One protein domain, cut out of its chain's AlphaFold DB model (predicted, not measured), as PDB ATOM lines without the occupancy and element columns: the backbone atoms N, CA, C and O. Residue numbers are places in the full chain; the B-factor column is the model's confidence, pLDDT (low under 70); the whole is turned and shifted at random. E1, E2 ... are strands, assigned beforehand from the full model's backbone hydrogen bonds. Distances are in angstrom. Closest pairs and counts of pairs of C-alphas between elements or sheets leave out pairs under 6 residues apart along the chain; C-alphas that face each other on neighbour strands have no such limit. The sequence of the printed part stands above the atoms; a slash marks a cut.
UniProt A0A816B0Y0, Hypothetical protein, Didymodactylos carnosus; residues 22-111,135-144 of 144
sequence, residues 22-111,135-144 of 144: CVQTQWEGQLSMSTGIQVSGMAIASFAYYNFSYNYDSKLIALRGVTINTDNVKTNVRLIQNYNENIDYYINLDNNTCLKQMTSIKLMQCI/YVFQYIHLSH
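What this domain is: This is residues 22 to 111 and 135 to 144 of the 144 residues of the protein "Hypothetical protein" of Didymodactylos carnosus (UniProt A0A816B0Y0). A single twisted and curled sheet of six strands forms a bent wall, with the long hairpin E1 and E2 at one edge and the short hairpin E5 and E6 at the other. From E6, residues 103 to 111 run back towards the E1 edge, and the separate piece 135 to 144 runs beside E1. The printed part has 100 residues, no named helix and six strands, in order E1 to E6 both along the chain and across the sheet, which is antiparallel throughout. The class is all strand; the whole is compact, with a radius of gyration of the C-alphas of 14.4 A and spans of 40 by 28 by 25 A.

How they stand to each other: The sheet is a meander, each strand the antiparallel neighbour of the one before. E1, residues 26 to 39, and E2, residues 42 to 55, form a hairpin, with N 33 and O 48 2.8 A apart, within hydrogen-bond range. E3, residues 60 to 68, pairs with E2 at 143 degrees; N 51 and O 64 are 2.9 A apart. E4, residues 74 to 82, has N 79 2.8 A from O 63 of E3. E5, residues 87 to 92, has N 89 2.8 A from O 80 of E4. E6, residues 97 to 102, is an edge strand like E1, with N 99 2.8 A from O 90 of E5. E1 and E6 are apart.

Where its parts are: E1 begins at C-alpha 26 (1.435, 28.219, 10.442) and is 36.9 A long; E2 is 37.3 A. They bend by 69 degrees each, at residues 29 and 51, and E3 bends by 58 degrees at residue 65. E3 is 24.6 A long, E4 25.3 A, E5 16.4 A and E6 17.2 A, ending at C-alpha 102 (15.955, 44.210, 18.352).

The domain as a whole: The C-alphas of Gly 41 and Asp 57 are the two farthest apart, at 42.5 A. The five links between strands are tight. Residues 112 to 134 are not printed; C-alphas 111 and 135 are 20.8 A apart across the cut. Residues 135 to 144 have pLDDT under 70.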
ATOM      1  N   CYS A  22       8.530  26.509  -0.193       86.31
ATOM      2  CA  CYS A  22       7.977  27.311   0.895       86.31
ATOM      3  C   CYS A  22       7.425  26.407   1.994       86.31
ATOM      4  O   CYS A  22       6.879  25.340   1.706       86.31
ATOM      5  N   VAL A  23       7.540  26.850   3.243       90.25
ATOM      6  CA  VAL A  23       6.892  26.189   4.380       90.25
ATOM      7  C   VAL A  23       5.444  26.662   4.537       90.25
ATOM      8  O   VAL A  23       5.043  27.700   3.997       90.25
ATOM      9  N   GLN A  24       4.646  25.897   5.287       91.81
ATOM     10  CA  GLN A  24       3.292  26.303   5.671       91.81
ATOM     11  C   GLN A  24       3.329  27.628   6.450       91.81
ATOM     12  O   GLN A  24       4.296  27.911   7.158       91.81
ATOM     13  N   THR A  25       2.285  28.455   6.321       95.19
ATOM     14  CA  THR A  25       2.229  29.755   7.013       95.19
ATOM     15  C   THR A  25       2.158  29.597   8.527       95.19
ATOM     16  O   THR A  25       2.627  30.474   9.243       95.19
ATOM     17  N   GLN A  26       1.599  28.489   9.019       96.25
ATOM     18  CA  GLN A  26       1.435  28.219  10.442       96.25
ATOM     19  C   GLN A  26       1.741  26.760  10.728       96.25
ATOM     20  O   GLN A  26       1.234  25.882  10.033       96.25
ATOM     21  N   TRP A  27       2.576  26.513  11.728       95.50
ATOM     22  CA  TRP A  27       2.918  25.163  12.154       95.50
ATOM     23  C   TRP A  27       3.606  25.187  13.518       95.50
ATOM     24  O   TRP A  27       4.128  26.209  13.968       95.50
ATOM     25  N   GLU A  28       3.598  24.036  14.174       95.50
ATOM     26  CA  GLU A  28       4.258  23.810  15.454       95.50
ATOM     27  C   GLU A  28       5.214  22.630  15.324       95.50
ATOM     28  O   GLU A  28       5.029  21.753  14.479       95.50
ATOM     29  N   GLY A  29       6.250  22.610  16.152       94.44
ATOM     30  CA  GLY A  29       7.224  21.532  16.128       94.44
ATOM     31  C   GLY A  29       8.166  21.557  17.316       94.44
ATOM     32  O   GLY A  29       7.991  22.300  18.287       94.44
ATOM     33  N   GLN A  30       9.199  20.731  17.214       94.62
ATOM     34  CA  GLN A  30      10.287  20.671  18.179       94.62
ATOM     35  C   GLN A  30      11.593  21.096  17.514       94.62
ATOM     36  O   GLN A  30      11.828  20.827  16.341       94.62
ATOM     37  N   LEU A  31      12.439  21.792  18.263       92.50
ATOM     38  CA  LEU A  31      13.736  22.283  17.825       92.50
ATOM     39  C   LEU A  31      14.783  21.874  18.859       92.50
ATOM     40  O   LEU A  31      14.648  22.184  20.040       92.50
ATOM     41  N   SER A  32      15.844  21.216  18.401       92.94
ATOM     42  CA  SER A  32      17.022  20.914  19.215       92.94
ATOM     43  C   SER A  32      18.211  21.684  18.664       92.94
ATOM     44  O   SER A  32      18.685  21.378  17.577       92.94
ATOM     45  N   MET A  33      18.695  22.681  19.395       90.31
ATOM     46  CA  MET A  33      19.781  23.554  18.963       90.31
ATOM     47  C   MET A  33      21.047  23.265  19.768       90.31
ATOM     48  O   MET A  33      20.995  23.117  20.984       90.31
ATOM     49  N   SER A  34      22.192  23.228  19.092       90.19
ATOM     50  CA  SER A  34      23.508  23.250  19.728       90.19
ATOM     51  C   SER A  34      24.215  24.537  19.324       90.19
ATOM     52  O   SER A  34      24.213  24.912  18.153       90.19
ATOM     53  N   THR A  35      24.785  25.252  20.285       88.44
ATOM     54  CA  THR A  35      25.505  26.502  20.037       88.44
ATOM     55  C   THR A  35      26.884  26.416  20.663       88.44
ATOM     56  O   THR A  35      27.010  26.279  21.878       88.44
ATOM     57  N   GLY A  36      27.913  26.504  19.821       87.19
ATOM     58  CA  GLY A  36      29.308  26.619  20.229       87.19
ATOM     59  C   GLY A  36      29.793  28.059  20.084       87.19
ATOM     60  O   GLY A  36      29.655  28.644  19.013       87.19
ATOM     61  N   ILE A  37      30.365  28.627  21.143       82.81
ATOM     62  CA  ILE A  37      30.915  29.988  21.169       82.81
ATOM     63  C   ILE A  37      32.330  29.920  21.739       82.81
ATOM     64  O   ILE A  37      32.565  29.223  22.722       82.81
ATOM     65  N   GLN A  38      33.282  30.644  21.153       81.94
ATOM     66  CA  GLN A  38      34.610  30.809  21.745       81.94
ATOM     67  C   GLN A  38      34.669  32.138  22.502       81.94
ATOM     68  O   GLN A  38      34.505  33.197  21.900       81.94
ATOM     69  N   VAL A  39      34.921  32.091  23.810       79.94
ATOM     70  CA  VAL A  39      35.063  33.278  24.665       79.94
ATOM     71  C   VAL A  39      36.433  33.227  25.330       79.94
ATOM     72  O   VAL A  39      36.754  32.272  26.034       79.94
ATOM     73  N   SER A  40      37.270  34.236  25.075       85.12
ATOM     74  CA  SER A  40      38.630  34.335  25.637       85.12
ATOM     75  C   SER A  40      39.492  33.079  25.415       85.12
ATOM     76  O   SER A  40      40.231  32.650  26.294       85.12
ATOM     77  N   GLY A  41      39.371  32.453  24.237       84.19
ATOM     78  CA  GLY A  41      40.113  31.240  23.873       84.19
ATOM     79  C   GLY A  41      39.500  29.927  24.375       84.19
ATOM     80  O   GLY A  41      39.867  28.870  23.863       84.19
ATOM     81  N   MET A  42      38.526  29.973  25.287       80.00
ATOM     82  CA  MET A  42      37.793  28.797  25.758       80.00
ATOM     83  C   MET A  42      36.562  28.538  24.890       80.00
ATOM     84  O   MET A  42      35.813  29.459  24.565       80.00
ATOM     85  N   ALA A  43      36.351  27.279  24.512       81.44
ATOM     86  CA  ALA A  43      35.147  26.855  23.812       81.44
ATOM     87  C   ALA A  43      34.026  26.582  24.823       81.44
ATOM     88  O   ALA A  43      34.190  25.776  25.736       81.44
ATOM     89  N   ILE A  44      32.889  27.241  24.635       82.94
ATOM     90  CA  ILE A  44      31.662  27.070  25.405       82.94
ATOM     91  C   ILE A  44      30.638  26.426  24.477       82.94
ATOM     92  O   ILE A  44      30.440  26.884  23.354       82.94
ATOM     93  N   ALA A  45      29.988  25.366  24.942       87.69
ATOM     94  CA  ALA A  45      28.881  24.724  24.251       87.69
ATOM     95  C   ALA A  45      27.598  24.877  25.069       87.69
ATOM     96  O   ALA A  45      27.606  24.793  26.295       87.69
ATOM     97  N   SER A  46      26.483  25.083  24.385       89.88
ATOM     98  CA  SER A  46      25.158  25.030  24.988       89.88
ATOM     99  C   SER A  46      24.221  24.221  24.110       89.88
ATOM    100  O   SER A  46      24.332  24.236  22.885       89.88
ATOM    101  N   PHE A  47      23.309  23.508  24.753       93.75
ATOM    102  CA  PHE A  47      22.260  22.741  24.102       93.75
ATOM    103  C   PHE A  47      20.922  23.352  24.469       93.75
ATOM    104  O   PHE A  47      20.735  23.811  25.591       93.75
ATOM    105  N   ALA A  48      19.975  23.353  23.550       94.12
ATOM    106  CA  ALA A  48      18.638  23.825  23.827       94.12
ATOM    107  C   ALA A  48      17.605  22.923  23.174       94.12
ATOM    108  O   ALA A  48      17.772  22.506  22.030       94.12
ATOM    109  N   TYR A  49      16.530  22.657  23.903       96.31
ATOM    110  CA  TYR A  49      15.392  21.880  23.437       96.31
ATOM    111  C   TYR A  49      14.154  22.746  23.580       96.31
ATOM    112  O   TYR A  49      13.806  23.138  24.695       96.31
ATOM    113  N   TYR A  50      13.501  23.050  22.465       96.88
ATOM    114  CA  TYR A  50      12.334  23.916  22.407       96.88
ATOM    115  C   TYR A  50      11.169  23.206  21.737       96.88
ATOM    116  O   TYR A  50      11.334  22.584  20.693       96.88
ATOM    117  N   ASN A  51       9.974  23.391  22.280       96.50
ATOM    118  CA  ASN A  51       8.775  23.393  21.455       96.50
ATOM    119  C   ASN A  51       8.678  24.777  20.818       96.50
ATOM    120  O   ASN A  51       8.921  25.781  21.499       96.50
ATOM    121  N   PHE A  52       8.321  24.850  19.545       95.19
ATOM    122  CA  PHE A  52       8.150  26.125  18.871       95.19
ATOM    123  C   PHE A  52       6.870  26.180  18.056       95.19
ATOM    124  O   PHE A  52       6.364  25.165  17.586       95.19
ATOM    125  N   SER A  53       6.374  27.397  17.902       97.00
ATOM    126  CA  SER A  53       5.237  27.749  17.069       97.00
ATOM    127  C   SER A  53       5.676  28.845  16.110       97.00
ATOM    128  O   SER A  53       6.299  29.833  16.516       97.00
ATOM    129  N   TYR A  54       5.392  28.637  14.832       96.44
ATOM    130  CA  TYR A  54       5.679  29.556  13.744       96.44
ATOM    131  C   TYR A  54       4.363  30.048  13.153       96.44
ATOM    132  O   TYR A  54       3.507  29.242  12.790       96.44
ATOM    133  N   ASN A  55       4.216  31.365  13.015       97.31
ATOM    134  CA  ASN A  55       3.093  31.978  12.320       97.31
ATOM    135  C   ASN A  55       3.581  33.143  11.447       97.31
ATOM    136  O   ASN A  55       3.912  34.228  11.935       97.31
ATOM    137  N   TYR A  56       3.628  32.907  10.137       96.19
ATOM    138  CA  TYR A  56       4.033  33.888   9.136       96.19
ATOM    139  C   TYR A  56       3.019  35.025   8.998       96.19
ATOM    140  O   TYR A  56       3.419  36.184   8.898       96.19
ATOM    141  N   ASP A  57       1.724  34.711   9.057       96.06
ATOM    142  CA  ASP A  57       0.643  35.683   8.865       96.06
ATOM    143  C   ASP A  57       0.645  36.730   9.987       96.06
ATOM    144  O   ASP A  57       0.577  37.934   9.736       96.06
ATOM    145  N   SER A  58       0.806  36.280  11.235       97.12
ATOM    146  CA  SER A  58       0.944  37.157  12.401       97.12
ATOM    147  C   SER A  58       2.376  37.652  12.620       97.12
ATOM    148  O   SER A  58       2.611  38.403  13.567       97.12
ATOM    149  N   LYS A  59       3.331  37.229  11.783       96.88
ATOM    150  CA  LYS A  59       4.765  37.532  11.882       96.88
ATOM    151  C   LYS A  59       5.350  37.284  13.277       96.88
ATOM    152  O   LYS A  59       6.044  38.138  13.838       96.88
ATOM    153  N   LEU A  60       5.049  36.118  13.842       97.19
ATOM    154  CA  LEU A  60       5.428  35.749  15.200       97.19
ATOM    155  C   LEU A  60       6.051  34.356  15.236       97.19
ATOM    156  O   LEU A  60       5.541  33.413  14.630       97.19
ATOM    157  N   ILE A  61       7.142  34.231  15.985       97.00
ATOM    158  CA  ILE A  61       7.715  32.941  16.369       97.00
ATOM    159  C   ILE A  61       7.761  32.891  17.891       97.00
ATOM    160  O   ILE A  61       8.213  33.836  18.538       97.00
ATOM    161  N   ALA A  62       7.311  31.785  18.468       97.50
ATOM    162  CA  ALA A  62       7.419  31.532  19.896       97.50
ATOM    163  C   ALA A  62       8.166  30.222  20.129       97.50
ATOM    164  O   ALA A  62       7.836  29.205  19.530       97.50
ATOM    165  N   LEU A  63       9.144  30.237  21.028       97.56
ATOM    166  CA  LEU A  63       9.856  29.056  21.495       97.56
ATOM    167  C   LEU A  63       9.678  28.936  23.004       97.56
ATOM    168  O   LEU A  63       9.722  29.927  23.736       97.56
ATOM    169  N   ARG A  64       9.505  27.716  23.496       97.75
ATOM    170  CA  ARG A  64       9.456  27.418  24.926       97.75
ATOM    171  C   ARG A  64      10.203  26.128  25.192       97.75
ATOM    172  O   ARG A  64       9.938  25.120  24.546       97.75
ATOM    173  N   GLY A  65      11.089  26.141  26.176       97.50
ATOM    174  CA  GLY A  65      11.834  24.941  26.521       97.50
ATOM    175  C   GLY A  65      12.979  25.204  27.477       97.50
ATOM    176  O   GLY A  65      12.858  26.044  28.367       97.50
ATOM    177  N   VAL A  66      14.066  24.459  27.303       97.19
ATOM    178  CA  VAL A  66      15.192  24.424  28.240       97.19
ATOM    179  C   VAL A  66      16.496  24.656  27.497       97.19
ATOM    180  O   VAL A  66      16.748  24.010  26.481       97.19
ATOM    181  N   THR A  67      17.343  25.528  28.035       95.38
ATOM    182  CA  THR A  67      18.755  25.647  27.650       95.38
ATOM    183  C   THR A  67      19.636  24.964  28.686       95.38
ATOM    184  O   THR A  67      19.356  25.046  29.878       95.38
ATOM    185  N   ILE A  68      20.713  24.330  28.245       94.50
ATOM    186  CA  ILE A  68      21.696  23.615  29.055       94.50
ATOM    187  C   ILE A  68      23.067  24.189  28.703       94.50
ATOM    188  O   ILE A  68      23.459  24.155  27.536       94.50
ATOM    189  N   ASN A  69      23.779  24.746  29.679       90.94
ATOM    190  CA  ASN A  69      25.132  25.274  29.471       90.94
ATOM    191  C   ASN A  69      26.210  24.182  29.648       90.94
ATOM    192  O   ASN A  69      25.901  23.021  29.921       90.94
ATOM    193  N   THR A  70      27.486  24.557  29.519       87.62
ATOM    194  CA  THR A  70      28.634  23.649  29.713       87.62
ATOM    195  C   THR A  70      28.696  23.010  31.096       87.62
ATOM    196  O   THR A  70      29.200  21.899  31.228       87.62
ATOM    197  N   ASP A  71      28.160  23.687  32.109       90.56
ATOM    198  CA  ASP A  71      28.154  23.229  33.501       90.56
ATOM    199  C   ASP A  71      26.916  22.369  33.819       90.56
ATOM    200  O   ASP A  71      26.625  22.089  34.980       90.56
ATOM    201  N   ASN A  72      26.163  21.955  32.790       91.81
ATOM    202  CA  ASN A  72      24.888  21.238  32.887       91.81
ATOM    203  C   ASN A  72      23.795  21.982  33.669       91.81
ATOM    204  O   ASN A  72      22.791  21.380  34.067       91.81
ATOM    205  N   VAL A  73      23.947  23.293  33.861       94.19
ATOM    206  CA  VAL A  73      22.901  24.137  34.433       94.19
ATOM    207  C   VAL A  73      21.790  24.263  33.404       94.19
ATOM    208  O   VAL A  73      22.015  24.669  32.261       94.19
ATOM    209  N   LYS A  74      20.587  23.882  33.830       96.50
ATOM    210  CA  LYS A  74      19.370  23.960  33.032       96.50
ATOM    211  C   LYS A  74      18.637  25.248  33.364       96.50
ATOM    212  O   LYS A  74      18.419  25.526  34.538       96.50
ATOM    213  N   THR A  75      18.209  25.958  32.332       96.62
ATOM    214  CA  THR A  75      17.398  27.170  32.466       96.62
ATOM    215  C   THR A  75      16.128  27.015  31.646       96.62
ATOM    216  O   THR A  75      16.199  26.741  30.444       96.62
ATOM    217  N   ASN A  76      14.966  27.191  32.273       97.94
ATOM    218  CA  ASN A  76      13.681  27.208  31.582       97.94
ATOM    219  C   ASN A  76      13.458  28.577  30.953       97.94
ATOM    220  O   ASN A  76      13.511  29.607  31.627       97.94
ATOM    221  N   VAL A  77      13.171  28.600  29.656       97.62
ATOM    222  CA  VAL A  77      13.077  29.851  28.906       97.62
ATOM    223  C   VAL A  77      11.874  29.873  27.974       97.62
ATOM    224  O   VAL A  77      11.376  28.842  27.503       97.62
ATOM    225  N   ARG A  78      11.421  31.087  27.678       97.88
ATOM    226  CA  ARG A  78      10.509  31.390  26.579       97.88
ATOM    227  C   ARG A  78      11.134  32.473  25.714       97.88
ATOM    228  O   ARG A  78      11.556  33.500  26.233       97.88
ATOM    229  N   LEU A  79      11.164  32.247  24.409       96.88
ATOM    230  CA  LEU A  79      11.592  33.231  23.428       96.88
ATOM    231  C   LEU A  79      10.389  33.621  22.575       96.88
ATOM    232  O   LEU A  79       9.621  32.754  22.163       96.88
ATOM    233  N   ILE A  80      10.203  34.912  22.329       97.69
ATOM    234  CA  ILE A  80       9.149  35.425  21.449       97.69
ATOM    235  C   ILE A  80       9.802  36.393  20.478       97.69
ATOM    236  O   ILE A  80      10.365  37.394  20.909       97.69
ATOM    237  N   GLN A  81       9.712  36.114  19.186       97.69
ATOM    238  CA  GLN A  81      10.199  36.986  18.122       97.69
ATOM    239  C   GLN A  81       8.990  37.611  17.436       97.69
ATOM    240  O   GLN A  81       8.210  36.922  16.775       97.69
ATOM    241  N   ASN A  82       8.808  38.913  17.641       96.88
ATOM    242  CA  ASN A  82       7.728  39.692  17.055       96.88
ATOM    243  C   ASN A  82       8.292  40.545  15.917       96.88
ATOM    244  O   ASN A  82       8.833  41.631  16.132       96.88
ATOM    245  N   TYR A  83       8.122  40.068  14.687       96.62
ATOM    246  CA  TYR A  83       8.638  40.735  13.492       96.62
ATOM    247  C   TYR A  83       7.734  41.880  13.010       96.62
ATOM    248  O   TYR A  83       8.125  42.614  12.105       96.62
ATOM    249  N   ASN A  84       6.543  42.075  13.594       95.81
ATOM    250  CA  ASN A  84       5.789  43.316  13.374       95.81
ATOM    251  C   ASN A  84       6.467  44.496  14.074       95.81
ATOM    252  O   ASN A  84       6.494  45.597  13.532       95.81
ATOM    253  N   GLU A  85       7.040  44.255  15.254       96.56
ATOM    254  CA  GLU A  85       7.721  45.280  16.050       96.56
ATOM    255  C   GLU A  85       9.255  45.233  15.917       96.56
ATOM    256  O   GLU A  85       9.937  46.120  16.425       96.56
ATOM    257  N   ASN A  86       9.800  44.222  15.229       96.25
ATOM    258  CA  ASN A  86      11.235  43.907  15.161       96.25
ATOM    259  C   ASN A  86      11.872  43.766  16.553       96.25
ATOM    260  O   ASN A  86      12.954  44.301  16.814       96.25
ATOM    261  N   ILE A  87      11.179  43.070  17.457       96.62
ATOM    262  CA  ILE A  87      11.625  42.843  18.828       96.62
ATOM    263  C   ILE A  87      11.637  41.349  19.145       96.62
ATOM    264  O   ILE A  87      10.642  40.651  18.949       96.62
ATOM    265  N   ASP A  88      12.728  40.914  19.769       97.38
ATOM    266  CA  ASP A  88      12.856  39.610  20.402       97.38
ATOM    267  C   ASP A  88      12.796  39.760  21.929       97.38
ATOM    268  O   ASP A  88      13.481  40.597  22.526       97.38
ATOM    269  N   TYR A  89      11.990  38.915  22.565       97.44
ATOM    270  CA  TYR A  89      11.877  38.779  24.011       97.44
ATOM    271  C   TYR A  89      12.501  37.454  24.438       97.44
ATOM    272  O   TYR A  89      12.105  36.399  23.944       97.44
ATOM    273  N   TYR A  90      13.431  37.500  25.384       97.25
ATOM    274  CA  TYR A  90      13.967  36.332  26.075       97.25
ATOM    275  C   TYR A  90      13.506  36.377  27.529       97.25
ATOM    276  O   TYR A  90      13.857  37.288  28.275       97.25
ATOM    277  N   ILE A  91      12.702  35.403  27.930       98.00
ATOM    278  CA  ILE A  91      12.095  35.330  29.256       98.00
ATOM    279  C   ILE A  91      12.692  34.124  29.970       98.00
ATOM    280  O   ILE A  91      12.489  32.987  29.538       98.00
ATOM    281  N   ASN A  92      13.400  34.363  31.068       97.38
ATOM    282  CA  ASN A  92      13.861  33.318  31.970       97.38
ATOM    283  C   ASN A  92      12.741  33.021  32.976       97.38
ATOM    284  O   ASN A  92      12.327  33.889  33.744       97.38
ATOM    285  N   LEU A  93      12.228  31.795  32.932       97.38
ATOM    286  CA  LEU A  93      11.082  31.363  33.730       97.38
ATOM    287  C   LEU A  93      11.475  30.963  35.157       97.38
ATOM    288  O   LEU A  93      10.602  30.899  36.017       97.38
ATOM    289  N   ASP A  94      12.758  30.715  35.419       96.50
ATOM    290  CA  ASP A  94      13.236  30.309  36.743       96.50
ATOM    291  C   ASP A  94      13.353  31.509  37.692       96.50
ATOM    292  O   ASP A  94      13.130  31.383  38.893       96.50
ATOM    293  N   ASN A  95      13.677  32.691  37.156       96.62
ATOM    294  CA  ASN A  95      13.817  33.927  37.931       96.62
ATOM    295  C   ASN A  95      12.878  35.063  37.485       96.62
ATOM    296  O   ASN A  95      12.999  36.182  37.981       96.62
ATOM    297  N   ASN A  96      11.950  34.788  36.564       95.25
ATOM    298  CA  ASN A  96      10.990  35.746  36.002       95.25
ATOM    299  C   ASN A  96      11.625  37.016  35.405       95.25
ATOM    300  O   ASN A  96      11.005  38.081  35.397       95.25
ATOM    301  N   THR A  97      12.850  36.924  34.887       97.56
ATOM    302  CA  THR A  97      13.486  38.050  34.187       97.56
ATOM    303  C   THR A  97      13.127  38.053  32.704       97.56
ATOM    304  O   THR A  97      12.937  37.005  32.087       97.56
ATOM    305  N   CYS A  98      13.027  39.248  32.120       97.69
ATOM    306  CA  CYS A  98      12.707  39.447  30.709       97.69
ATOM    307  C   CYS A  98      13.731  40.394  30.086       97.69
ATOM    308  O   CYS A  98      13.906  41.524  30.543       97.69
ATOM    309  N   LEU A  99      14.402  39.923  29.042       97.38
ATOM    310  CA  LEU A  99      15.309  40.701  28.216       97.38
ATOM    311  C   LEU A  99      14.628  40.999  26.886       97.38
ATOM    312  O   LEU A  99      13.963  40.141  26.305       97.38
ATOM    313  N   LYS A 100      14.819  42.221  26.404       97.31
ATOM    314  CA  LYS A 100      14.261  42.714  25.150       97.31
ATOM    315  C   LYS A 100      15.400  43.188  24.260       97.31
ATOM    316  O   LYS A 100      16.239  43.963  24.715       97.31
ATOM    317  N   GLN A 101      15.408  42.763  23.005       96.44
ATOM    318  CA  GLN A 101      16.396  43.189  22.012       96.44
ATOM    319  C   GLN A 101      15.750  43.386  20.639       96.44
ATOM    320  O   GLN A 101      14.645  42.907  20.400       96.44
ATOM    321  N   MET A 102      16.423  44.102  19.736       95.88
ATOM    322  CA  MET A 102      15.955  44.210  18.352       95.88
ATOM    323  C   MET A 102      16.191  42.897  17.601       95.88
ATOM    324  O   MET A 102      17.261  42.298  17.719       95.88
ATOM    325  N   THR A 103      15.218  42.485  16.795       91.88
ATOM    326  CA  THR A 103      15.354  41.337  15.895       91.88
ATOM    327  C   THR A 103      16.337  41.679  14.773       91.88
ATOM    328  O   THR A 103      16.173  42.678  14.075       91.88
ATOM    329  N   SER A 104      17.361  40.847  14.572       86.00
ATOM    330  CA  SER A 104      18.399  41.064  13.546       86.00
ATOM    331  C   SER A 104      18.145  40.320  12.230       86.00
ATOM    332  O   SER A 104      18.800  40.593  11.224       86.00
ATOM    333  N   ILE A 105      17.199  39.380  12.222       87.56
ATOM    334  CA  ILE A 105      16.928  38.474  11.101       87.56
ATOM    335  C   ILE A 105      15.557  38.805  10.507       87.56
ATOM    336  O   ILE A 105      14.634  39.176  11.225       87.56
ATOM    337  N   LYS A 106      15.395  38.665   9.189       88.75
ATOM    338  CA  LYS A 106      14.081  38.783   8.539       88.75
ATOM    339  C   LYS A 106      13.340  37.452   8.584       88.75
ATOM    340  O   LYS A 106      13.928  36.412   8.302       88.75
ATOM    341  N   LEU A 107      12.038  37.498   8.859       91.50
ATOM    342  CA  LEU A 107      11.174  36.327   8.752       91.50
ATOM    343  C   LEU A 107      11.027  35.916   7.281       91.50
ATOM    344  O   LEU A 107      10.606  36.721   6.448       91.50
ATOM    345  N   MET A 108      11.359  34.665   6.964       89.00
ATOM    346  CA  MET A 108      11.236  34.101   5.617       89.00
ATOM    347  C   MET A 108      10.264  32.919   5.630       89.00
ATOM    348  O   MET A 108      10.263  32.129   6.573       89.00
ATOM    349  N   GLN A 109       9.441  32.810   4.584       90.19
ATOM    350  CA  GLN A 109       8.541  31.667   4.358       90.19
ATOM    351  C   GLN A 109       9.077  30.711   3.286       90.19
ATOM    352  O   GLN A 109       8.806  29.512   3.306       90.19
ATOM    353  N   CYS A 110       9.836  31.243   2.332       88.12
ATOM    354  CA  CYS A 110      10.345  30.497   1.195       88.12
ATOM    355  C   CYS A 110      11.863  30.555   1.167       88.12
ATOM    356  O   CYS A 110      12.464  31.568   1.538       88.12
ATOM    357  N   ILE A 111      12.471  29.483   0.675       84.50
ATOM    358  CA  ILE A 111      13.901  29.454   0.390       84.50
ATOM    359  C   ILE A 111      14.152  30.401  -0.792       84.50
ATOM    360  O   ILE A 111      13.477  30.270  -1.817       84.50
ATOM    361  N   TYR A 135      31.711  26.486  13.381       33.91
ATOM    362  CA  TYR A 135      30.446  26.684  12.682       33.91
ATOM    363  C   TYR A 135      29.322  26.702  13.721       33.91
ATOM    364  O   TYR A 135      29.226  25.803  14.560       33.91
ATOM    365  N   VAL A 136      28.454  27.713  13.659       32.28
ATOM    366  CA  VAL A 136      27.151  27.664  14.329       32.28
ATOM    367  C   VAL A 136      26.287  26.706  13.515       32.28
ATOM    368  O   VAL A 136      25.648  27.097  12.544       32.28
ATOM    369  N   PHE A 137      26.319  25.424  13.866       32.31
ATOM    370  CA  PHE A 137      25.398  24.451  13.293       32.31
ATOM    371  C   PHE A 137      24.051  24.570  14.004       32.31
ATOM    372  O   PHE A 137      23.836  23.994  15.072       32.31
ATOM    373  N   GLN A 138      23.127  25.322  13.410       35.84
ATOM    374  CA  GLN A 138      21.729  25.275  13.814       35.84
ATOM    375  C   GLN A 138      21.101  24.010  13.220       35.84
ATOM    376  O   GLN A 138      20.650  23.994  12.078       35.84
ATOM    377  N   TYR A 139      21.106  22.926  13.992       33.78
ATOM    378  CA  TYR A 139      20.327  21.741  13.656       33.78
ATOM    379  C   TYR A 139      18.846  22.050  13.899       33.78
ATOM    380  O   TYR A 139      18.452  22.414  15.002       33.78
ATOM    381  N   ILE A 140      18.019  21.937  12.863       33.50
ATOM    382  CA  ILE A 140      16.560  21.967  12.993       33.50
ATOM    383  C   ILE A 140      16.084  20.544  12.728       33.50
ATOM    384  O   ILE A 140      15.931  20.138  11.580       33.50
ATOM    385  N   HIS A 141      15.913  19.757  13.790       28.92
ATOM    386  CA  HIS A 141      15.293  18.442  13.672       28.92
ATOM    387  C   HIS A 141      13.772  18.611  13.681       28.92
ATOM    388  O   HIS A 141      13.179  18.762  14.745       28.92
ATOM    389  N   LEU A 142      13.146  18.595  12.505       28.00
ATOM    390  CA  LEU A 142      11.690  18.583  12.370       28.00
ATOM    391  C   LEU A 142      11.185  17.156  12.619       28.00
ATOM    392  O   LEU A 142      11.269  16.305  11.736       28.00
ATOM    393  N   SER A 143      10.699  16.867  13.825       28.64
ATOM    394  CA  SER A 143       9.872  15.680  14.066       28.64
ATOM    395  C   SER A 143       8.421  16.009  13.705       28.64
ATOM    396  O   SER A 143       7.820  16.888  14.321       28.64
ATOM    397  N   HIS A 144       7.908  15.334  12.673       33.16
ATOM    398  CA  HIS A 144       6.489  15.303  12.310       33.16
ATOM    399  C   HIS A 144       5.710  14.329  13.195       33.16
ATOM    400  O   HIS A 144       6.299  13.288  13.572       33.16
TER     401      HIS A 144